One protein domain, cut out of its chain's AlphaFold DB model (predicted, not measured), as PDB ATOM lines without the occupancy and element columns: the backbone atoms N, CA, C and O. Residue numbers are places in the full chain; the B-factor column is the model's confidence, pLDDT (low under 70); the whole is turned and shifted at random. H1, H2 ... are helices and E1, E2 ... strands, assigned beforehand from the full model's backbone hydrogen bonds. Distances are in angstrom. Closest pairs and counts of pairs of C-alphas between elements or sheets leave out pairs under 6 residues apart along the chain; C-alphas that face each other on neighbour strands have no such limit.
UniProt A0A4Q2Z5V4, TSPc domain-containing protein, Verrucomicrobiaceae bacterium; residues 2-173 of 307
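Overview. This is residues 2 to 173 of the 307 residues of the protein "TSPc domain-containing protein" of Verrucomicrobiaceae bacterium (UniProt A0A4Q2Z5V4). With little regular structure, a loop-rich body round H1 and the parallel strands E1 and E2 reaches into a two-stranded ribbon, E3 and E4, tipped by H2, with H4 and H5 at the opposite end. The 172 printed residues hold E1 H1 E2 E3 H2 E4 H3 H4 H5, mixed in class, 65 residues in named elements; the whole is loose, radius of gyration of the C-alphas 20.1 A, spanning 70 by 43 by 28 A.

Arrangement. E1, residues 25 to 28, H1, residues 35 to 45, and E2, residues 50 to 53, form a strand-helix-strand unit, parallel neighbours joined through a helix, its crossover right-handed; N 26 and O 50 are 2.9 A apart. E3, residues 62 to 68, and E4, residues 84 to 91, are antiparallel; N 63 and O 90 are 2.9 A apart. H4, residues 150 to 163, and H5, residues 165 to 173, are close but not clearly touching, about perpendicular at 87 degrees; their closest C-alphas, Leu 161 and Phe 167, are 6.1 A apart. H1, H4 and H5 have every O i to N i+4 pair within hydrogen-bond range; H2, residues 69 to 72, and H3, residues 145 to 148, are too short for one.

Along the chain. E1 begins at C-alpha 25 (128.457, 139.240, 134.046); E4 measures 20.7 A, H4 20.0 A; H5 ends at C-alpha 173 (124.346, 153.683, 155.870).

Size, cuts and confidence. The printed part has no cut; the links H2 to E4 and E4 to H3 are long; no printed residue is under 70 in pLDDT.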
ATOM      1  N   LYS A   2     149.975 153.705 125.834       94.12
ATOM      2  CA  LYS A   2     150.737 154.850 125.302       94.12
ATOM      3  C   LYS A   2     151.893 155.170 126.246       94.12
ATOM      4  O   LYS A   2     151.659 155.318 127.447       94.12
ATOM      5  N   ASN A   3     153.115 155.258 125.730       94.12
ATOM      6  CA  ASN A   3     154.286 155.634 126.528       94.12
ATOM      7  C   ASN A   3     154.475 157.159 126.612       94.12
ATOM      8  O   ASN A   3     153.737 157.928 125.993       94.12
ATOM      9  N   THR A   4     155.479 157.598 127.372       92.25
ATOM     10  CA  THR A   4     155.833 159.020 127.543       92.25
ATOM     11  C   THR A   4     156.252 159.723 126.248       92.25
ATOM     12  O   THR A   4     156.147 160.942 126.169       92.25
ATOM     13  N   LEU A   5     156.675 158.978 125.220       94.62
ATOM     14  CA  LEU A   5     157.030 159.500 123.893       94.62
ATOM     15  C   LEU A   5     155.820 159.587 122.944       94.62
ATOM     16  O   LEU A   5     155.976 159.914 121.771       94.62
ATOM     17  N   GLY A   6     154.616 159.255 123.422       92.94
ATOM     18  CA  GLY A   6     153.389 159.256 122.624       92.94
ATOM     19  C   GLY A   6     153.217 158.035 121.717       92.94
ATOM     20  O   GLY A   6     152.237 157.961 120.979       92.94
ATOM     21  N   GLN A   7     154.119 157.053 121.781       94.88
ATOM     22  CA  GLN A   7     154.010 155.827 120.995       94.88
ATOM     23  C   GLN A   7     152.927 154.926 121.584       94.88
ATOM     24  O   GLN A   7     152.905 154.667 122.792       94.88
ATOM     25  N   VAL A   8     152.043 154.434 120.718       94.69
ATOM     26  CA  VAL A   8     150.941 153.545 121.088       94.69
ATOM     27  C   VAL A   8     151.295 152.110 120.716       94.69
ATOM     28  O   VAL A   8     151.605 151.816 119.567       94.69
ATOM     29  N   GLN A   9     151.212 151.215 121.695       93.38
ATOM     30  CA  GLN A   9     151.307 149.772 121.513       93.38
ATOM     31  C   GLN A   9     149.948 149.134 121.816       93.38
ATOM     32  O   GLN A   9     149.432 149.276 122.932       93.38
ATOM     33  N   VAL A  10     149.385 148.429 120.838       92.62
ATOM     34  CA  VAL A  10     148.208 147.567 121.018       92.62
ATOM     35  C   VAL A  10     148.670 146.227 121.599       92.62
ATOM     36  O   VAL A  10     149.794 145.788 121.346       92.62
ATOM     37  N   LYS A  11     147.856 145.643 122.479       91.12
ATOM     38  CA  LYS A  11     148.109 144.343 123.103       91.12
ATOM     39  C   LYS A  11     146.901 143.464 122.837       91.12
ATOM     40  O   LYS A  11     145.806 143.838 123.246       91.12
ATOM     41  N   ASP A  12     147.157 142.308 122.245       88.00
ATOM     42  CA  ASP A  12     146.136 141.350 121.845       88.00
ATOM     43  C   ASP A  12     146.362 140.004 122.531       88.00
ATOM     44  O   ASP A  12     147.428 139.734 123.089       88.00
ATOM     45  N   SER A  13     145.323 139.173 122.527       85.19
ATOM     46  CA  SER A  13     145.400 137.800 123.014       85.19
ATOM     47  C   SER A  13     145.990 136.898 121.934       85.19
ATOM     48  O   SER A  13     145.477 136.856 120.819       85.19
ATOM     49  N   ASP A  14     146.976 136.078 122.299       84.31
ATOM     50  CA  ASP A  14     147.529 135.044 121.410       84.31
ATOM     51  C   ASP A  14     146.507 133.926 121.104       84.31
ATOM     52  O   ASP A  14     146.685 133.126 120.184       84.31
ATOM     53  N   LYS A  15     145.413 133.845 121.878       79.31
ATOM     54  CA  LYS A  15     144.317 132.896 121.644       79.31
ATOM     55  C   LYS A  15     143.325 133.463 120.631       79.31
ATOM     56  O   LYS A  15     142.616 134.417 120.936       79.31
ATOM     57  N   GLY A  16     143.224 132.810 119.470       73.25
ATOM     58  CA  GLY A  16     142.316 133.200 118.384       73.25
ATOM     59  C   GLY A  16     140.848 132.774 118.546       73.25
ATOM     60  O   GLY A  16     140.014 133.203 117.756       73.25
ATOM     61  N   LYS A  17     140.510 131.937 119.540       83.88
ATOM     62  CA  LYS A  17     139.126 131.517 119.827       83.88
ATOM     63  C   LYS A  17     138.761 131.738 121.300       83.88
ATOM     64  O   LYS A  17     139.598 131.470 122.169       83.88
ATOM     65  N   PRO A  18     137.528 132.190 121.602       87.12
ATOM     66  CA  PRO A  18     137.062 132.339 122.974       87.12
ATOM     67  C   PRO A  18     136.886 130.970 123.636       87.12
ATOM     68  O   PRO A  18     136.372 130.035 123.032       87.12
ATOM     69  N   ILE A  19     137.281 130.868 124.906       89.69
ATOM     70  CA  ILE A  19     137.112 129.643 125.710       89.69
ATOM     71  C   ILE A  19     135.660 129.504 126.197       89.69
ATOM     72  O   ILE A  19     135.173 128.400 126.406       89.69
ATOM     73  N   TYR A  20     134.953 130.626 126.355       91.00
ATOM     74  CA  TYR A  20     133.569 130.665 126.816       91.00
ATOM     75  C   TYR A  20     132.739 131.623 125.955       91.00
ATOM     76  O   TYR A  20     133.067 132.807 125.835       91.00
ATOM     77  N   GLY A  21     131.652 131.113 125.370       90.56
ATOM     78  CA  GLY A  21     130.735 131.863 124.499       90.56
ATOM     79  C   GLY A  21     129.384 132.220 125.132       90.56
ATOM     80  O   GLY A  21     128.572 132.871 124.487       90.56
ATOM     81  N   GLY A  22     129.123 131.798 126.375       92.56
ATOM     82  CA  GLY A  22     127.834 132.020 127.035       92.56
ATOM     83  C   GLY A  22     127.649 133.436 127.605       92.56
ATOM     84  O   GLY A  22     128.596 134.234 127.605       92.56
ATOM     85  N   PRO A  23     126.441 133.756 128.100       95.38
ATOM     86  CA  PRO A  23     126.159 134.977 128.854       95.38
ATOM     87  C   PRO A  23     127.172 135.226 129.976       95.38
ATOM     88  O   PRO A  23     127.564 134.300 130.676       95.38
ATOM     89  N   MET A  24     127.620 136.471 130.140       96.25
ATOM     90  CA  MET A  24     128.657 136.814 131.115       96.25
ATOM     91  C   MET A  24     128.316 138.109 131.844       96.25
ATOM     92  O   MET A  24     127.974 139.115 131.220       96.25
ATOM     93  N   VAL A  25     128.490 138.077 133.162       97.81
ATOM     94  CA  VAL A  25     128.457 139.240 134.046       97.81
ATOM     95  C   VAL A  25     129.830 139.388 134.696       97.81
ATOM     96  O   VAL A  25     130.437 138.392 135.090       97.81
ATOM     97  N   VAL A  26     130.319 140.620 134.808       98.06
ATOM     98  CA  VAL A  26     131.527 140.958 135.568       98.06
ATOM     99  C   VAL A  26     131.115 141.863 136.716       98.06
ATOM    100  O   VAL A  26     130.586 142.949 136.488       98.06
ATOM    101  N   MET A  27     131.357 141.407 137.942       97.12
ATOM    102  CA  MET A  27     131.098 142.192 139.142       97.12
ATOM    103  C   MET A  27     132.311 143.070 139.462       97.12
ATOM    104  O   MET A  27     133.439 142.571 139.479       97.12
ATOM    105  N   THR A  28     132.088 144.355 139.719       96.62
ATOM    106  CA  THR A  28     133.138 145.333 140.032       96.62
ATOM    107  C   THR A  28     132.728 146.257 141.171       96.62
ATOM    108  O   THR A  28     131.552 146.538 141.356       96.62
ATOM    109  N   ASP A  29     133.700 146.793 141.895       95.19
ATOM    110  CA  ASP A  29     133.495 147.780 142.958       95.19
ATOM    111  C   ASP A  29     134.512 148.931 142.845       95.19
ATOM    112  O   ASP A  29     135.413 148.901 141.998       95.19
ATOM    113  N   LYS A  30     134.423 149.934 143.724       94.00
ATOM    114  CA  LYS A  30     135.399 151.036 143.794       94.00
ATOM    115  C   LYS A  30     136.821 150.600 144.148       94.00
ATOM    116  O   LYS A  30     137.753 151.365 143.926       94.00
ATOM    117  N   SER A  31     137.022 149.382 144.656       93.50
ATOM    118  CA  SER A  31     138.360 148.829 144.919       93.50
ATOM    119  C   SER A  31     138.990 148.169 143.684       93.50
ATOM    120  O   SER A  31     140.203 147.941 143.633       93.50
ATOM    121  N   SER A  32     138.180 147.890 142.662       96.12
ATOM    122  CA  SER A  32     138.614 147.289 141.409       96.12
ATOM    123  C   SER A  32     139.490 148.277 140.642       96.12
ATOM    124  O   SER A  32     139.026 149.323 140.199       96.12
ATOM    125  N   ALA A  33     140.776 147.959 140.484       95.00
ATOM    126  CA  ALA A  33     141.765 148.890 139.945       95.00
ATOM    127  C   ALA A  33     142.711 148.222 138.937       95.00
ATOM    128  O   ALA A  33     143.022 147.032 139.029       95.00
ATOM    129  N   SER A  34     143.269 149.012 138.017       94.19
ATOM    130  CA  SER A  34     144.353 148.593 137.121       94.19
ATOM    131  C   SER A  34     143.960 147.401 136.230       94.19
ATOM    132  O   SER A  34     143.164 147.562 135.312       94.19
ATOM    133  N   ALA A  35     144.517 146.204 136.451       93.56
ATOM    134  CA  ALA A  35     144.278 145.039 135.595       93.56
ATOM    135  C   ALA A  35     142.792 144.642 135.528       93.56
ATOM    136  O   ALA A  35     142.305 144.298 134.450       93.56
ATOM    137  N   SER A  36     142.064 144.759 136.642       96.69
ATOM    138  CA  SER A  36     140.623 144.491 136.689       96.69
ATOM    139  C   SER A  36     139.838 145.448 135.791       96.69
ATOM    140  O   SER A  36     138.913 145.030 135.102       96.69
ATOM    141  N   GLU A  37     140.249 146.716 135.725       96.69
ATOM    142  CA  GLU A  37     139.611 147.741 134.889       96.69
ATOM    143  C   GLU A  37     139.935 147.551 133.405       96.69
ATOM    144  O   GLU A  37     139.079 147.774 132.553       96.69
ATOM    145  N   ILE A  38     141.148 147.086 133.080       95.88
ATOM    146  CA  ILE A  38     141.505 146.701 131.706       95.88
ATOM    147  C   ILE A  38     140.584 145.574 131.233       95.88
ATOM    148  O   ILE A  38     140.029 145.660 130.139       95.88
ATOM    149  N   LEU A  39     140.400 144.540 132.061       96.19
ATOM    150  CA  LEU A  39     139.547 143.402 131.730       96.19
ATOM    151  C   LEU A  39     138.073 143.811 131.612       96.19
ATOM    152  O   LEU A  39     137.457 143.564 130.575       96.19
ATOM    153  N   ALA A  40     137.517 144.460 132.638       97.81
ATOM    154  CA  ALA A  40     136.121 144.895 132.649       97.81
ATOM    155  C   ALA A  40     135.831 145.885 131.510       97.81
ATOM    156  O   ALA A  40     134.852 145.730 130.784       97.81
ATOM    157  N   GLY A  41     136.721 146.858 131.289       97.06
ATOM    158  CA  GLY A  41     136.592 147.852 130.227       97.06
ATOM    159  C   GLY A  41     136.684 147.248 128.826       97.06
ATOM    160  O   GLY A  41     135.929 147.655 127.947       97.06
ATOM    161  N   ALA A  42     137.553 146.254 128.609       96.00
ATOM    162  CA  ALA A  42     137.619 145.535 127.338       96.00
ATOM    163  C   ALA A  42     136.354 144.699 127.096       96.00
ATOM    164  O   ALA A  42     135.760 144.786 126.023       96.00
ATOM    165  N   LEU A  43     135.900 143.930 128.091       96.88
ATOM    166  CA  LEU A  43     134.677 143.130 127.975       96.88
ATOM    167  C   LEU A  43     133.438 143.999 127.735       96.88
ATOM    168  O   LEU A  43     132.573 143.618 126.946       96.88
ATOM    169  N   GLN A  44     133.378 145.172 128.365       97.56
ATOM    170  CA  GLN A  44     132.324 146.151 128.129       97.56
ATOM    171  C   GLN A  44     132.416 146.761 126.726       97.56
ATOM    172  O   GLN A  44     131.409 146.809 126.031       97.56
ATOM    173  N   ASP A  45     133.604 147.191 126.285       97.12
ATOM    174  CA  ASP A  45     133.801 147.778 124.950       97.12
ATOM    175  C   ASP A  45     133.403 146.820 123.831       97.12
ATOM    176  O   ASP A  45     132.804 147.236 122.845       97.12
ATOM    177  N   PHE A  46     133.718 145.534 123.979       96.12
ATOM    178  CA  PHE A  46     133.345 144.510 123.007       96.12
ATOM    179  C   PHE A  46     131.882 144.058 123.123       96.12
ATOM    180  O   PHE A  46     131.486 143.155 122.385       96.12
ATOM    181  N   ASN A  47     131.078 144.648 124.018       96.50
ATOM    182  CA  ASN A  47     129.721 144.202 124.352       96.50
ATOM    183  C   ASN A  47     129.669 142.700 124.686       96.50
ATOM    184  O   ASN A  47     128.723 141.993 124.343       96.50
ATOM    185  N   ARG A  48     130.727 142.187 125.326       95.88
ATOM    186  CA  ARG A  48     130.875 140.764 125.641       95.88
ATOM    187  C   ARG A  48     130.279 140.408 126.996       95.88
ATOM    188  O   ARG A  48     129.828 139.276 127.160       95.88
ATOM    189  N   ALA A  49     130.305 141.328 127.953       97.44
ATOM    190  CA  ALA A  49     129.784 141.100 129.292       97.44
ATOM    191  C   ALA A  49     129.017 142.314 129.811       97.44
ATOM    192  O   ALA A  49     129.297 143.451 129.431       97.44
ATOM    193  N   VAL A  50     128.080 142.053 130.717       98.25
ATOM    194  CA  VAL A  50     127.389 143.081 131.496       98.25
ATOM    195  C   VAL A  50     128.220 143.383 132.742       98.25
ATOM    196  O   VAL A  50     128.542 142.474 133.504       98.25
ATOM    197  N   ILE A  51     128.580 144.646 132.956       98.31
ATOM    198  CA  ILE A  51     129.293 145.087 134.162       98.31
ATOM    199  C   ILE A  51     128.273 145.436 135.252       98.31
ATOM    200  O   ILE A  51     127.352 146.216 134.999       98.31
ATOM    201  N   VAL A  52     128.426 144.872 136.448       98.19
ATOM    202  CA  VAL A  52     127.502 145.040 137.581       98.19
ATOM    203  C   VAL A  52     128.277 145.460 138.829       98.19
ATOM    204  O   VAL A  52     129.351 144.924 139.084       98.19
ATOM    205  N   GLY A  53     127.736 146.385 139.623       96.00
ATOM    206  CA  GLY A  53     128.308 146.767 140.920       96.00
ATOM    207  C   GLY A  53     128.305 148.273 141.155       96.00
ATOM    208  O   GLY A  53     127.322 148.924 140.810       96.00
ATOM    209  N   ASP A  54     129.371 148.823 141.740       95.69
ATOM    210  CA  ASP A  54     129.469 150.264 142.046       95.69
ATOM    211  C   ASP A  54     129.327 151.131 140.782       95.69
ATOM    212  O   ASP A  54     129.490 150.646 139.659       95.69
ATOM    213  N   THR A  55     129.039 152.430 140.937       95.50
ATOM    214  CA  THR A  55     128.805 153.327 139.786       95.50
ATOM    215  C   THR A  55     129.958 153.314 138.784       95.50
ATOM    216  O   THR A  55     129.733 153.313 137.570       95.50
ATOM    217  N   SER A  56     131.187 153.236 139.292       96.00
ATOM    218  CA  SER A  56     132.385 152.952 138.517       96.00
ATOM    219  C   SER A  56     133.458 152.278 139.369       96.00
ATOM    220  O   SER A  56     133.380 152.247 140.597       96.00
ATOM    221  N   THR A  57     134.479 151.748 138.703       97.00
ATOM    222  CA  THR A  57     135.709 151.249 139.331       97.00
ATOM    223  C   THR A  57     136.622 152.383 139.825       97.00
ATOM    224  O   THR A  57     136.271 153.558 139.750       97.00
ATOM    225  N   PHE A  58     137.809 152.043 140.340       96.75
ATOM    226  CA  PHE A  58     138.723 152.990 140.994       96.75
ATOM    227  C   PHE A  58     139.214 154.142 140.097       96.75
ATOM    228  O   PHE A  58     139.453 155.241 140.588       96.75
ATOM    229  N   GLY A  59     139.427 153.907 138.803       96.50
ATOM    230  CA  GLY A  59     139.908 154.921 137.865       96.50
ATOM    231  C   GLY A  59     141.422 154.954 137.659       96.50
ATOM    232  O   GLY A  59     141.970 155.980 137.258       96.50
ATOM    233  N   LYS A  60     142.145 153.860 137.919       96.50
ATOM    234  CA  LYS A  60     143.607 153.843 137.772       96.50
ATOM    235  C   LYS A  60     143.981 153.528 136.332       96.50
ATOM    236  O   LYS A  60     144.007 152.367 135.955       96.50
ATOM    237  N   GLY A  61     144.358 154.533 135.544       94.81
ATOM    238  CA  GLY A  61     144.704 154.409 134.118       94.81
ATOM    239  C   GLY A  61     146.204 154.381 133.799       94.81
ATOM    240  O   GLY A  61     146.594 154.520 132.635       94.81
ATOM    241  N   THR A  62     147.069 154.235 134.807       95.38
ATOM    242  CA  THR A  62     148.529 154.367 134.666       95.38
ATOM    243  C   THR A  62     149.302 153.098 135.015       95.38
ATOM    244  O   THR A  62     148.917 152.306 135.877       95.38
ATOM    245  N   VAL A  63     150.447 152.921 134.351       94.12
ATOM    246  CA  VAL A  63     151.423 151.865 134.641       94.12
ATOM    247  C   VAL A  63     152.635 152.484 135.318       94.12
ATOM    248  O   VAL A  63     153.224 153.445 134.814       94.12
ATOM    249  N   GLN A  64     153.020 151.896 136.447       92.69
ATOM    250  CA  GLN A  64     154.183 152.303 137.221       92.69
ATOM    251  C   GLN A  64     155.263 151.225 137.152       92.69
ATOM    252  O   GLN A  64     154.958 150.045 137.325       92.69
ATOM    253  N   GLN A  65     156.516 151.630 136.957       91.94
ATOM    254  CA  GLN A  65     157.662 150.722 136.940       91.94
ATOM    255  C   GLN A  65     158.617 151.047 138.099       91.94
ATOM    256  O   GLN A  65     159.013 152.208 138.243       91.94
ATOM    257  N   PRO A  66     159.005 150.053 138.925       91.38
ATOM    258  CA  PRO A  66     160.089 150.222 139.880       91.38
ATOM    259  C   PRO A  66     161.431 150.266 139.136       91.38
ATOM    260  O   PRO A  66     161.759 149.377 138.349       91.38
ATOM    261  N   MET A  67     162.211 151.309 139.390       90.00
ATOM    262  CA  MET A  67     163.543 151.533 138.845       90.00
ATOM    263  C   MET A  67     164.562 151.464 139.978       90.00
ATOM    264  O   MET A  67     164.472 152.209 140.952       90.00
ATOM    265  N   ASP A  68     165.522 150.555 139.843       90.31
ATOM    266  CA  ASP A  68     166.624 150.394 140.789       90.31
ATOM    267  C   ASP A  68     167.621 151.552 140.632       90.31
ATOM    268  O   ASP A  68     168.317 151.660 139.615       90.31
ATOM    269  N   ILE A  69     167.691 152.411 141.651       89.75
ATOM    270  CA  ILE A  69     168.568 153.588 141.663       89.75
ATOM    271  C   ILE A  69     170.038 153.152 141.699       89.75
ATOM    272  O   ILE A  69     170.898 153.831 141.140       89.75
ATOM    273  N   GLY A  70     170.340 151.987 142.282       87.62
ATOM    274  CA  GLY A  70     171.696 151.454 142.393       87.62
ATOM    275  C   GLY A  70     172.383 151.276 141.043       87.62
ATOM    276  O   GLY A  70     173.600 151.442 140.947       87.62
ATOM    277  N   ARG A  71     171.609 151.032 139.978       84.44
ATOM    278  CA  ARG A  71     172.115 150.931 138.599       84.44
ATOM    279  C   ARG A  71     172.607 152.261 138.031       84.44
ATOM    280  O   ARG A  71     173.456 152.253 137.147       84.44
ATOM    281  N   MET A  72     172.087 153.380 138.532       84.94
ATOM    282  CA  MET A  72     172.461 154.735 138.110       84.94
ATOM    283  C   MET A  72     173.580 155.329 138.978       84.94
ATOM    284  O   MET A  72     174.135 156.371 138.640       84.94
ATOM    285  N   LEU A  73     173.930 154.675 140.093       86.69
ATOM    286  CA  LEU A  73     174.983 155.144 140.985       86.69
ATOM    287  C   LEU A  73     176.391 154.816 140.446       86.69
ATOM    288  O   LEU A  73     176.595 153.757 139.828       86.69
ATOM    289  N   PRO A  74     177.395 155.667 140.744       86.88
ATOM    290  CA  PRO A  74     178.796 155.394 140.428       86.88
ATOM    291  C   PRO A  74     179.254 154.018 140.927       86.88
ATOM    292  O   PRO A  74     178.751 153.512 141.929       86.88
ATOM    293  N   LEU A  75     180.241 153.418 140.253       77.19
ATOM    294  CA  LEU A  75     180.767 152.082 140.583       77.19
ATOM    295  C   LEU A  75     181.215 151.940 142.047       77.19
ATOM    296  O   LEU A  75     181.040 150.877 142.631       77.19
ATOM    297  N   PHE A  76     181.745 153.014 142.636       81.19
ATOM    298  CA  PHE A  76     182.242 153.038 144.016       81.19
ATOM    299  C   PHE A  76     181.188 153.449 145.056       81.19
ATOM    300  O   PHE A  76     181.490 153.521 146.244       81.19
ATOM    301  N   ALA A  77     179.955 153.738 144.637       81.38
ATOM    302  CA  ALA A  77     178.869 154.016 145.564       81.38
ATOM    303  C   ALA A  77     178.335 152.713 146.179       81.38
ATOM    304  O   ALA A  77     178.377 151.648 145.562       81.38
ATOM    305  N   ALA A  78     177.774 152.794 147.388       77.69
ATOM    306  CA  ALA A  78     177.170 151.654 148.081       77.69
ATOM    307  C   ALA A  78     175.841 151.221 147.419       77.69
ATOM    308  O   ALA A  78     174.759 151.485 147.942       77.69
ATOM    309  N   ARG A  79     175.923 150.564 146.252       79.75
ATOM    310  CA  ARG A  79     174.773 150.131 145.430       79.75
ATOM    311  C   ARG A  79     173.810 149.204 146.167       79.75
ATOM    312  O   ARG A  79     172.611 149.265 145.944       79.75
ATOM    313  N   ASN A  80     174.326 148.393 147.083       79.44
ATOM    314  CA  ASN A  80     173.549 147.485 147.929       79.44
ATOM    315  C   ASN A  80     172.642 148.193 148.951       79.44
ATOM    316  O   ASN A  80     171.808 147.537 149.567       79.44
ATOM    317  N   ARG A  81     172.800 149.508 149.148       83.31
ATOM    318  CA  ARG A  81     171.924 150.336 149.993       83.31
ATOM    319  C   ARG A  81     171.022 151.265 149.182       83.31
ATOM    320  O   ARG A  81     170.355 152.116 149.765       83.31
ATOM    321  N   ALA A  82     171.032 151.157 147.856       84.44
ATOM    322  CA  ALA A  82     170.181 151.982 147.019       84.44
ATOM    323  C   ALA A  82     168.716 151.535 147.126       84.44
ATOM    324  O   ALA A  82     168.417 150.346 147.213       84.44
ATOM    325  N   GLY A  83     167.806 152.508 147.135       89.69
ATOM    326  CA  GLY A  83     166.368 152.264 147.079       89.69
ATOM    327  C   GLY A  83     165.845 152.115 145.647       89.69
ATOM    328  O   GLY A  83     166.602 152.114 144.674       89.69
ATOM    329  N   TYR A  84     164.521 152.058 145.528       92.06
ATOM    330  CA  TYR A  84     163.808 152.035 144.253       92.06
ATOM    331  C   TYR A  84     163.016 153.322 144.061       92.06
ATOM    332  O   TYR A  84     162.416 153.839 145.004       92.06
ATOM    333  N   LEU A  85     162.953 153.790 142.821       92.81
ATOM    334  CA  LEU A  85     162.024 154.829 142.403       92.81
ATOM    335  C   LEU A  85     160.848 154.179 141.672       92.81
ATOM    336  O   LEU A  85     161.055 153.398 140.749       92.81
ATOM    337  N   LYS A  86     159.611 154.498 142.051       94.00
ATOM    338  CA  LYS A  86     158.415 154.006 141.361       94.00
ATOM    339  C   LYS A  86     157.805 155.140 140.547       94.00
ATOM    340  O   LYS A  86     157.170 156.024 141.109       94.00
ATOM    341  N   VAL A  87     158.014 155.117 139.233       93.81
ATOM    342  CA  VAL A  87     157.557 156.182 138.323       93.81
ATOM    343  C   VAL A  87     156.461 155.700 137.391       93.81
ATOM    344  O   VAL A  87     156.480 154.557 136.930       93.81
ATOM    345  N   THR A  88     155.527 156.593 137.080       95.31
ATOM    346  CA  THR A  88     154.539 156.394 136.019       95.31
ATOM    347  C   THR A  88     155.216 156.512 134.657       95.31
ATOM    348  O   THR A  88     155.822 157.535 134.351       95.31
ATOM    349  N   ILE A  89     155.106 155.470 133.833       94.81
ATOM    350  CA  ILE A  89     155.791 155.381 132.529       94.81
ATOM    351  C   ILE A  89     154.835 155.278 131.340       94.81
ATOM    352  O   ILE A  89     155.229 155.521 130.198       94.81
ATOM    353  N   GLN A  90     153.589 154.870 131.580       95.31
ATOM    354  CA  GLN A  90     152.605 154.649 130.527       95.31
ATOM    355  C   GLN A  90     151.196 154.933 131.037       95.31
ATOM    356  O   GLN A  90     150.907 154.798 132.228       95.31
ATOM    357  N   LYS A  91     150.309 155.253 130.096       95.31
ATOM    358  CA  LYS A  91     148.858 155.198 130.275       95.31
ATOM    359  C   LYS A  91     148.281 154.036 129.480       95.31
ATOM    360  O   LYS A  91     148.741 153.747 128.366       95.31
ATOM    361  N   PHE A  92     147.259 153.382 130.013       93.94
ATOM    362  CA  PHE A  92     146.475 152.427 129.244       93.94
ATOM    363  C   PHE A  92     145.143 153.031 128.792       93.94
ATOM    364  O   PHE A  92     144.632 154.002 129.350       93.94
ATOM    365  N   TYR A  93     144.645 152.470 127.698       96.25
ATOM    366  CA  TYR A  93     143.456 152.911 126.986       96.25
ATOM    367  C   TYR A  93     142.684 151.658 126.614       96.25
ATOM    368  O   TYR A  93     143.295 150.641 126.267       96.25
ATOM    369  N   ARG A  94     141.365 151.744 126.713       96.19
ATOM    370  CA  ARG A  94     140.436 150.695 126.318       96.19
ATOM    371  C   ARG A  94     140.438 150.538 124.785       96.19
ATOM    372  O   ARG A  94     140.851 151.474 124.091       96.19
ATOM    373  N   PRO A  95     139.970 149.403 124.236       95.69
ATOM    374  CA  PRO A  95     139.868 149.193 122.786       95.69
ATOM    375  C   PRO A  95     139.105 150.299 122.033       95.69
ATOM    376  O   PRO A  95     139.505 150.686 120.935       95.69
ATOM    377  N   SER A  96     138.078 150.886 122.657       95.62
ATOM    378  CA  SER A  96     137.324 152.048 122.148       95.62
ATOM    379  C   SER A  96     138.112 153.369 122.129       95.62
ATOM    380  O   SER A  96     137.616 154.393 121.649       95.62
ATOM    381  N   GLY A  97     139.329 153.382 122.676       95.50
ATOM    382  CA  GLY A  97     140.227 154.531 122.745       95.50
ATOM    383  C   GLY A  97     140.092 155.392 124.005       95.50
ATOM    384  O   GLY A  97     140.918 156.280 124.210       95.50
ATOM    385  N   SER A  98     139.099 155.161 124.870       95.38
ATOM    386  CA  SER A  98     138.975 155.899 126.142       95.38
ATOM    387  C   SER A  98     139.959 155.397 127.202       95.38
ATOM    388  O   SER A  98     140.205 154.196 127.281       95.38
ATOM    389  N   SER A  99     140.527 156.278 128.028       95.94
ATOM    390  CA  SER A  99     141.273 155.854 129.222       95.94
ATOM    391  C   SER A  99     140.315 155.507 130.368       95.94
ATOM    392  O   SER A  99     139.171 155.955 130.372       95.94
ATOM    393  N   THR A 100     140.781 154.719 131.338       95.12
ATOM    394  CA  THR A 100     140.089 154.529 132.628       95.12
ATOM    395  C   THR A 100     140.541 155.546 133.674       95.12
ATOM    396  O   THR A 100     140.006 155.552 134.770       95.12
ATOM    397  N   GLN A 101     141.543 156.381 133.373       96.62
ATOM    398  CA  GLN A 101     142.095 157.350 134.318       96.62
ATOM    399  C   GLN A 101     141.000 158.284 134.870       96.62
ATOM    400  O   GLN A 101     140.318 158.926 134.078       96.62
ATOM    401  N   MET A 102     140.891 158.393 136.198       94.62
ATOM    402  CA  MET A 102     139.842 159.100 136.963       94.62
ATOM    403  C   MET A 102     138.444 158.471 136.861       94.62
ATOM    404  O   MET A 102     137.852 158.179 137.890       94.62
ATOM    405  N   ASP A 103     137.951 158.202 135.654       93.94
ATOM    406  CA  ASP A 103     136.551 157.797 135.446       93.94
ATOM    407  C   ASP A 103     136.277 156.316 135.780       93.94
ATOM    408  O   ASP A 103     135.156 155.929 136.120       93.94
ATOM    409  N   GLY A 104     137.293 155.462 135.636       96.12
ATOM    410  CA  GLY A 104     137.167 154.011 135.750       96.12
ATOM    411  C   GLY A 104     136.359 153.372 134.618       96.12
ATOM    412  O   GLY A 104     136.321 153.838 133.475       96.12
ATOM    413  N   VAL A 105     135.743 152.236 134.928       97.69
ATOM    414  CA  VAL A 105     134.789 151.505 134.096       97.69
ATOM    415  C   VAL A 105     133.426 151.655 134.752       97.69
ATOM    416  O   VAL A 105     133.212 151.152 135.851       97.69
ATOM    417  N   ALA A 106     132.513 152.361 134.087       97.19
ATOM    418  CA  ALA A 106     131.151 152.540 134.576       97.19
ATOM    419  C   ALA A 106     130.383 151.213 134.549       97.19
ATOM    420  O   ALA A 106     130.464 150.475 133.561       97.19
ATOM    421  N   ALA A 107     129.604 150.920 135.587       97.56
ATOM    422  CA  ALA A 107     128.754 149.737 135.586       97.56
ATOM    423  C   ALA A 107     127.584 149.887 134.601       97.56
ATOM    424  O   ALA A 107     126.991 150.956 134.441       97.56
ATOM    425  N   ASN A 108     127.217 148.788 133.939       97.88
ATOM    426  CA  ASN A 108     125.981 148.730 133.169       97.88
ATOM    427  C   ASN A 108     124.770 148.667 134.101       97.88
ATOM    428  O   ASN A 108     123.763 149.294 133.790       97.88
ATOM    429  N   ILE A 109     124.868 147.948 135.222       98.00
ATOM    430  CA  ILE A 109     123.836 147.880 136.263       98.00
ATOM    431  C   ILE A 109     124.461 148.276 137.591       98.00
ATOM    432  O   ILE A 109     125.374 147.610 138.080       98.00
ATOM    433  N   VAL A 110     123.974 149.380 138.150       96.94
ATOM    434  CA  VAL A 110     124.496 149.934 139.397       96.94
ATOM    435  C   VAL A 110     123.817 149.248 140.574       96.94
ATOM    436  O   VAL A 110     122.594 149.275 140.696       96.94
ATOM    437  N   VAL A 111     124.623 148.663 141.450       95.12
ATOM    438  CA  VAL A 111     124.203 148.032 142.696       95.12
ATOM    439  C   VAL A 111     124.796 148.851 143.843       95.12
ATOM    440  O   VAL A 111     126.018 148.902 143.968       95.12
ATOM    441  N   PRO A 112     123.970 149.512 144.677       90.88
ATOM    442  CA  PRO A 112     124.472 150.386 145.729       90.88
ATOM    443  C   PRO A 112     125.359 149.644 146.731       90.88
ATOM    444  O   PRO A 112     124.992 148.578 147.232       90.88
ATOM    445  N   SER A 113     126.479 150.262 147.092       90.12
ATOM    446  CA  SER A 113     127.389 149.778 148.126       90.12
ATOM    447  C   SER A 113     127.887 150.932 148.996       90.12
ATOM    448  O   SER A 113     127.711 152.109 148.679       90.12
ATOM    449  N   LEU A 114     128.528 150.594 150.119       85.94
ATOM    450  CA  LEU A 114     129.142 151.602 150.980       85.94
ATOM    451  C   LEU A 114     130.392 152.221 150.340       85.94
ATOM    452  O   LEU A 114     130.659 153.397 150.566       85.94
ATOM    453  N   THR A 115     131.152 151.458 149.550       83.81
ATOM    454  CA  THR A 115     132.391 151.931 148.914       83.81
ATOM    455  C   THR A 115     132.125 152.999 147.864       83.81
ATOM    456  O   THR A 115     132.896 153.948 147.773       83.81
ATOM    457  N   ASP A 116     130.994 152.911 147.169       81.62
ATOM    458  CA  ASP A 116     130.525 153.907 146.199       81.62
ATOM    459  C   ASP A 116     130.160 155.265 146.834       81.62
ATOM    460  O   ASP A 116     130.072 156.292 146.163       81.62
ATOM    461  N   ALA A 117     129.932 155.293 148.151       78.81
ATOM    462  CA  ALA A 117     129.592 156.508 148.886       78.81
ATOM    463  C   ALA A 117     130.795 157.249 149.472       78.81
ATOM    464  O   ALA A 117     130.634 158.385 149.926       78.81
ATOM    465  N   LEU A 118     131.952 156.595 149.519       82.44
ATOM    466  CA  LEU A 118     133.192 157.166 150.020       82.44
ATOM    467  C   LEU A 118     133.907 157.902 148.884       82.44
ATOM    468  O   LEU A 118     133.780 157.512 147.725       82.44
ATOM    469  N   ASP A 119     134.713 158.907 149.228       83.38
ATOM    470  CA  ASP A 119     135.632 159.582 148.298       83.38
ATOM    471  C   ASP A 119     136.811 158.644 147.952       83.38
ATOM    472  O   ASP A 119     137.968 158.867 148.314       83.38
ATOM    473  N   MET A 120     136.490 157.506 147.329       88.69
ATOM    474  CA  MET A 120     137.409 156.446 146.941       88.69
ATOM    475  C   MET A 120     137.549 156.434 145.423       88.69
ATOM    476  O   MET A 120     136.582 156.216 144.699       88.69
ATOM    477  N   GLY A 121     138.771 156.633 144.940       91.25
ATOM    478  CA  GLY A 121     139.075 156.634 143.515       91.25
ATOM    479  C   GLY A 121     140.335 157.428 143.202       91.25
ATOM    480  O   GLY A 121     140.831 158.195 144.026       91.25
ATOM    481  N   GLU A 122     140.845 157.246 141.990       93.12
ATOM    482  CA  GLU A 122     141.995 157.985 141.469       93.12
ATOM    483  C   GLU A 122     141.690 159.492 141.381       93.12
ATOM    484  O   GLU A 122     142.577 160.308 141.613       93.12
ATOM    485  N   GLU A 123     140.437 159.867 141.100       93.25
ATOM    486  CA  GLU A 123     139.990 161.267 141.000       93.25
ATOM    487  C   GLU A 123     140.163 162.069 142.302       93.25
ATOM    488  O   GLU A 123     140.354 163.282 142.252       93.25
ATOM    489  N   TYR A 124     140.152 161.394 143.455       92.25
ATOM    490  CA  TYR A 124     140.281 162.010 144.778       92.25
ATOM    491  C   TYR A 124     141.735 162.111 145.263       92.25
ATOM    492  O   TYR A 124     141.991 162.581 146.374       92.25
ATOM    493  N   LEU A 125     142.707 161.655 144.465       93.62
ATOM    494  CA  LEU A 125     144.126 161.797 144.787       93.62
ATOM    495  C   LEU A 125     144.591 163.250 144.596       93.62
ATOM    496  O   LEU A 125     143.965 164.046 143.907       93.62
ATOM    497  N   GLU A 126     145.731 163.603 145.190       94.56
ATOM    498  CA  GLU A 126     146.237 164.986 145.171       94.56
ATOM    499  C   GLU A 126     146.637 165.459 143.759       94.56
ATOM    500  O   GLU A 126     146.399 166.608 143.381       94.56
ATOM    501  N   HIS A 127     147.231 164.567 142.956       95.06
ATOM    502  CA  HIS A 127     147.774 164.883 141.627       95.06
ATOM    503  C   HIS A 127     147.503 163.784 140.579       95.06
ATOM    504  O   HIS A 127     148.451 163.252 139.985       95.06
ATOM    505  N   PRO A 128     146.237 163.400 140.331       95.31
ATOM    506  CA  PRO A 128     145.922 162.440 139.289       95.31
ATOM    507  C   PRO A 128     146.231 163.034 137.918       95.31
ATOM    508  O   PRO A 128     146.020 164.219 137.649       95.31
ATOM    509  N   LEU A 129     146.721 162.192 137.008       95.81
ATOM    510  CA  LEU A 129     146.799 162.594 135.609       95.81
ATOM    511  C   LEU A 129     145.375 162.770 135.058       95.81
ATOM    512  O   LEU A 129     144.507 161.970 135.406       95.81
ATOM    513  N   PRO A 130     145.138 163.740 134.157       95.69
ATOM    514  CA  PRO A 130     143.814 163.955 133.589       95.69
ATOM    515  C   PRO A 130     143.393 162.778 132.711       95.69
ATOM    516  O   PRO A 130     144.240 162.077 132.139       95.69
ATOM    517  N   HIS A 131     142.085 162.602 132.551       95.88
ATOM    518  CA  HIS A 131     141.504 161.692 131.570       95.88
ATOM    519  C   HIS A 131     141.851 162.160 130.155       95.88
ATOM    520  O   HIS A 131     141.904 163.359 129.871       95.88
ATOM    521  N   ASP A 132     142.129 161.213 129.265       95.31
ATOM    522  CA  ASP A 132     142.309 161.488 127.845       95.31
ATOM    523  C   ASP A 132     141.846 160.312 126.979       95.31
ATOM    524  O   ASP A 132     141.644 159.187 127.445       95.31
ATOM    525  N   ARG A 133     141.674 160.580 125.682       96.06
ATOM    526  CA  ARG A 133     141.255 159.592 124.683       96.06
ATOM    527  C   ARG A 133     142.256 159.527 123.538       96.06
ATOM    528  O   ARG A 133     142.885 160.522 123.180       96.06
ATOM    529  N   ILE A 134     142.375 158.350 122.942       95.88
ATOM    530  CA  ILE A 134     143.123 158.100 121.710       95.88
ATOM    531  C   ILE A 134     142.187 157.530 120.641       95.88
ATOM    532  O   ILE A 134     141.005 157.293 120.891       95.88
ATOM    533  N   ARG A 135     142.711 157.318 119.430       95.75
ATOM    534  CA  ARG A 135     141.962 156.612 118.384       95.75
ATOM    535  C   ARG A 135     141.651 155.177 118.849       95.75
ATOM    536  O   ARG A 135     142.522 154.581 119.488       95.75
ATOM    537  N   PRO A 136     140.466 154.631 118.524       95.81
ATOM    538  CA  PRO A 136     140.170 153.220 118.753       95.81
ATOM    539  C   PRO A 136     141.224 152.311 118.113       95.81
ATOM    540  O   PRO A 136     141.888 152.705 117.147       95.81
ATOM    541  N   ALA A 137     141.361 151.094 118.636       94.00
ATOM    542  CA  ALA A 137     142.213 150.086 118.012       94.00
ATOM    543  C   ALA A 137     141.716 149.764 116.590       94.00
ATOM    544  O   ALA A 137     140.518 149.815 116.310       94.00
ATOM    545  N   ALA A 138     142.638 149.472 115.671       90.25
ATOM    546  CA  ALA A 138     142.321 149.320 114.248       90.25
ATOM    547  C   ALA A 138     141.405 148.116 113.951       90.25
ATOM    548  O   ALA A 138     140.644 148.126 112.986       90.25
ATOM    549  N   ASP A 139     141.479 147.090 114.786       87.69
ATOM    550  CA  ASP A 139     140.737 145.835 114.727       87.69
ATOM    551  C   ASP A 139     139.528 145.802 115.677       87.69
ATOM    552  O   ASP A 139     138.830 144.789 115.762       87.69
ATOM    553  N   PHE A 140     139.233 146.915 116.358       93.88
ATOM    554  CA  PHE A 140     138.122 147.004 117.297       93.88
ATOM    555  C   PHE A 140     136.770 146.848 116.586       93.88
ATOM    556  O   PHE A 140     136.331 147.717 115.831       93.88
ATOM    557  N   LYS A 141     136.096 145.725 116.853       93.44
ATOM    558  CA  LYS A 141     134.763 145.391 116.335       93.44
ATOM    559  C   LYS A 141     133.886 144.871 117.479       93.44
ATOM    560  O   LYS A 141     134.024 143.703 117.846       93.44
ATOM    561  N   PRO A 142     133.026 145.712 118.075       94.75
ATOM    562  CA  PRO A 142     132.164 145.288 119.171       94.75
ATOM    563  C   PRO A 142     131.051 144.348 118.691       94.75
ATOM    564  O   PRO A 142     130.612 144.427 117.542       94.75
ATOM    565  N   LEU A 143     130.582 143.474 119.585       93.44
ATOM    566  CA  LEU A 143     129.386 142.660 119.364       93.44
ATOM    567  C   LEU A 143     128.121 143.531 119.413       93.44
ATOM    568  O   LEU A 143     128.169 144.701 119.798       93.44
ATOM    569  N   ASP A 144     126.976 142.967 119.034       93.31
ATOM    570  CA  ASP A 144     125.700 143.672 119.145       93.31
ATOM    571  C   ASP A 144     125.355 143.956 120.615       93.31
ATOM    572  O   ASP A 144     125.192 143.041 121.422       93.31
ATOM    573  N   LEU A 145     125.221 145.239 120.956       92.25
ATOM    574  CA  LEU A 145     124.863 145.689 122.300       92.25
ATOM    575  C   LEU A 145     123.456 145.231 122.708       92.25
ATOM    576  O   LEU A 145     123.212 144.989 123.890       92.25
ATOM    577  N   GLN A 146     122.528 145.102 121.754       92.44
ATOM    578  CA  GLN A 146     121.148 144.707 122.054       92.44
ATOM    579  C   GLN A 146     121.060 143.267 122.565       92.44
ATOM    580  O   GLN A 146     120.183 142.956 123.369       92.44
ATOM    581  N   ALA A 147     122.026 142.419 122.199       91.44
ATOM    582  CA  ALA A 147     122.132 141.049 122.694       91.44
ATOM    583  C   ALA A 147     122.417 140.956 124.207       91.44
ATOM    584  O   ALA A 147     122.315 139.872 124.774       91.44
ATOM    585  N   LEU A 148     122.769 142.068 124.870       94.44
ATOM    586  CA  LEU A 148     122.970 142.123 126.322       94.44
ATOM    587  C   LEU A 148     121.712 142.521 127.106       94.44
ATOM    588  O   LEU A 148     121.741 142.481 128.332       94.44
ATOM    589  N   PHE A 149     120.630 142.942 126.439       96.69
ATOM    590  CA  PHE A 149     119.348 143.294 127.072       96.69
ATOM    591  C   PHE A 149     119.449 144.286 128.253       96.69
ATOM    592  O   PHE A 149     118.621 144.262 129.165       96.69
ATOM    593  N   ILE A 150     120.440 145.188 128.234       97.44
ATOM    594  CA  ILE A 150     120.761 146.090 129.357       97.44
ATOM    595  C   ILE A 150     119.540 146.845 129.912       97.44
ATOM    596  O   ILE A 150     119.400 146.874 131.134       97.44
ATOM    597  N   PRO A 151     118.645 147.441 129.093       97.56
ATOM    598  CA  PRO A 151     117.486 148.158 129.628       97.56
ATOM    599  C   PRO A 151     116.580 147.258 130.471       97.56
ATOM    600  O   PRO A 151     116.207 147.631 131.578       97.56
ATOM    601  N   ARG A 152     116.301 146.039 129.993       97.62
ATOM    602  CA  ARG A 152     115.433 145.098 130.706       97.62
ATOM    603  C   ARG A 152     116.077 144.594 131.993       97.62
ATOM    604  O   ARG A 152     115.402 144.476 133.009       97.62
ATOM    605  N   LEU A 153     117.382 144.324 131.965       98.06
ATOM    606  CA  LEU A 153     118.108 143.904 133.162       98.06
ATOM    607  C   LEU A 153     118.128 145.000 134.237       98.06
ATOM    608  O   LEU A 153     118.004 144.690 135.418       98.06
ATOM    609  N   LYS A 154     118.249 146.276 133.842       98.06
ATOM    610  CA  LYS A 154     118.161 147.407 134.777       98.06
ATOM    611  C   LYS A 154     116.808 147.455 135.478       98.06
ATOM    612  O   LYS A 154     116.783 147.564 136.697       98.06
ATOM    613  N   GLU A 155     115.711 147.323 134.734       98.12
ATOM    614  CA  GLU A 155     114.355 147.303 135.305       98.12
ATOM    615  C   GLU A 155     114.196 146.188 136.349       98.12
ATOM    616  O   GLU A 155     113.789 146.449 137.480       98.12
ATOM    617  N   LEU A 156     114.580 144.956 135.993       98.25
ATOM    618  CA  LEU A 156     114.491 143.794 136.884       98.25
ATOM    619  C   LEU A 156     115.365 143.954 138.135       98.25
ATOM    620  O   LEU A 156     114.946 143.613 139.243       98.25
ATOM    621  N   SER A 157     116.571 144.499 137.965       98.00
ATOM    622  CA  SER A 157     117.473 144.779 139.077       98.00
ATOM    623  C   SER A 157     116.888 145.835 140.012       98.00
ATOM    624  O   SER A 157     116.800 145.615 141.216       98.00
ATOM    625  N   GLU A 158     116.381 146.950 139.479       96.94
ATOM    626  CA  GLU A 158     115.761 148.007 140.281       96.94
ATOM    627  C   GLU A 158     114.560 147.512 141.099       96.94
ATOM    628  O   GLU A 158     114.382 147.935 142.245       96.94
ATOM    629  N   GLU A 159     113.738 146.622 140.540       97.50
ATOM    630  CA  GLU A 159     112.629 145.987 141.258       97.50
ATOM    631  C   GLU A 159     113.129 145.164 142.455       97.50
ATOM    632  O   GLU A 159     112.625 145.324 143.574       97.50
ATOM    633  N   ARG A 160     114.171 144.341 142.263       97.06
ATOM    634  CA  ARG A 160     114.774 143.539 143.340       97.06
ATOM    635  C   ARG A 160     115.468 144.392 144.393       97.06
ATOM    636  O   ARG A 160     115.295 144.136 145.586       97.06
ATOM    637  N   LEU A 161     116.201 145.424 143.979       95.69
ATOM    638  CA  LEU A 161     116.864 146.364 144.884       95.69
ATOM    639  C   LEU A 161     115.844 147.065 145.794       95.69
ATOM    640  O   LEU A 161     116.072 147.166 146.999       95.69
ATOM    641  N   LYS A 162     114.694 147.491 145.248       95.50
ATOM    642  CA  LYS A 162     113.598 148.113 146.019       95.50
ATOM    643  C   LYS A 162     112.920 147.132 146.977       95.50
ATOM    644  O   LYS A 162     112.543 147.524 148.079       95.50
ATOM    645  N   ALA A 163     112.758 145.872 146.576       95.44
ATOM    646  CA  ALA A 163     112.139 144.840 147.409       95.44
ATOM    647  C   ALA A 163     113.073 144.310 148.517       95.44
ATOM    648  O   ALA A 163     112.611 143.770 149.524       95.44
ATOM    649  N   CYS A 164     114.389 144.448 148.350       93.94
ATOM    650  CA  CYS A 164     115.375 143.877 149.254       93.94
ATOM    651  C   CYS A 164     115.633 144.756 150.489       93.94
ATOM    652  O   CYS A 164     116.059 145.914 150.415       93.94
ATOM    653  N   LYS A 165     115.463 144.153 151.671       93.12
ATOM    654  CA  LYS A 165     115.680 144.839 152.948       93.12
ATOM    655  C   LYS A 165     117.146 145.207 153.195       93.12
ATOM    656  O   LYS A 165     117.409 146.258 153.772       93.12
ATOM    657  N   ASP A 166     118.101 144.396 152.735       92.44
ATOM    658  CA  ASP A 166     119.524 144.688 152.946       92.44
ATOM    659  C   ASP A 166     119.985 145.916 152.167       92.44
ATOM    660  O   ASP A 166     120.703 146.746 152.720       92.44
ATOM    661  N   PHE A 167     119.512 146.094 150.931       94.25
ATOM    662  CA  PHE A 167     119.796 147.307 150.168       94.25
ATOM    663  C   PHE A 167     119.176 148.549 150.809       94.25
ATOM    664  O   PHE A 167     119.804 149.604 150.813       94.25
ATOM    665  N   SER A 168     118.016 148.421 151.462       93.56
ATOM    666  CA  SER A 168     117.458 149.515 152.273       93.56
ATOM    667  C   SER A 168     118.406 149.934 153.408       93.56
ATOM    668  O   SER A 168     118.575 151.127 153.649       93.56
ATOM    669  N   TYR A 169     119.048 148.979 154.094       93.12
ATOM    670  CA  TYR A 169     120.039 149.283 155.136       93.12
ATOM    671  C   TYR A 169     121.319 149.887 154.557       93.12
ATOM    672  O   TYR A 169     121.801 150.886 155.084       93.12
ATOM    673  N   ILE A 170     121.822 149.346 153.445       92.50
ATOM    674  CA  ILE A 170     123.006 149.879 152.758       92.50
ATOM    675  C   ILE A 170     122.775 151.338 152.359       92.50
ATOM    676  O   ILE A 170     123.611 152.186 152.644       92.50
ATOM    677  N   ILE A 171     121.619 151.660 151.771       91.81
ATOM    678  CA  ILE A 171     121.283 153.033 151.370       91.81
ATOM    679  C   ILE A 171     121.243 153.972 152.586       91.81
ATOM    680  O   ILE A 171     121.766 155.084 152.515       91.81
ATOM    681  N   GLN A 172     120.670 153.539 153.714       92.38
ATOM    682  CA  GLN A 172     120.680 154.330 154.952       92.38
ATOM    683  C   GLN A 172     122.108 154.603 155.442       92.38
ATOM    684  O   GLN A 172     122.430 155.728 155.827       92.38
ATOM    685  N   ASP A 173     122.963 153.585 155.406       92.06
ATOM    686  CA  ASP A 173     124.346 153.683 155.870       92.06
ATOM    687  C   ASP A 173     125.177 154.582 154.941       92.06
ATOM    688  O   ASP A 173     125.966 155.396 155.419       92.06
TER     689      ASP A 173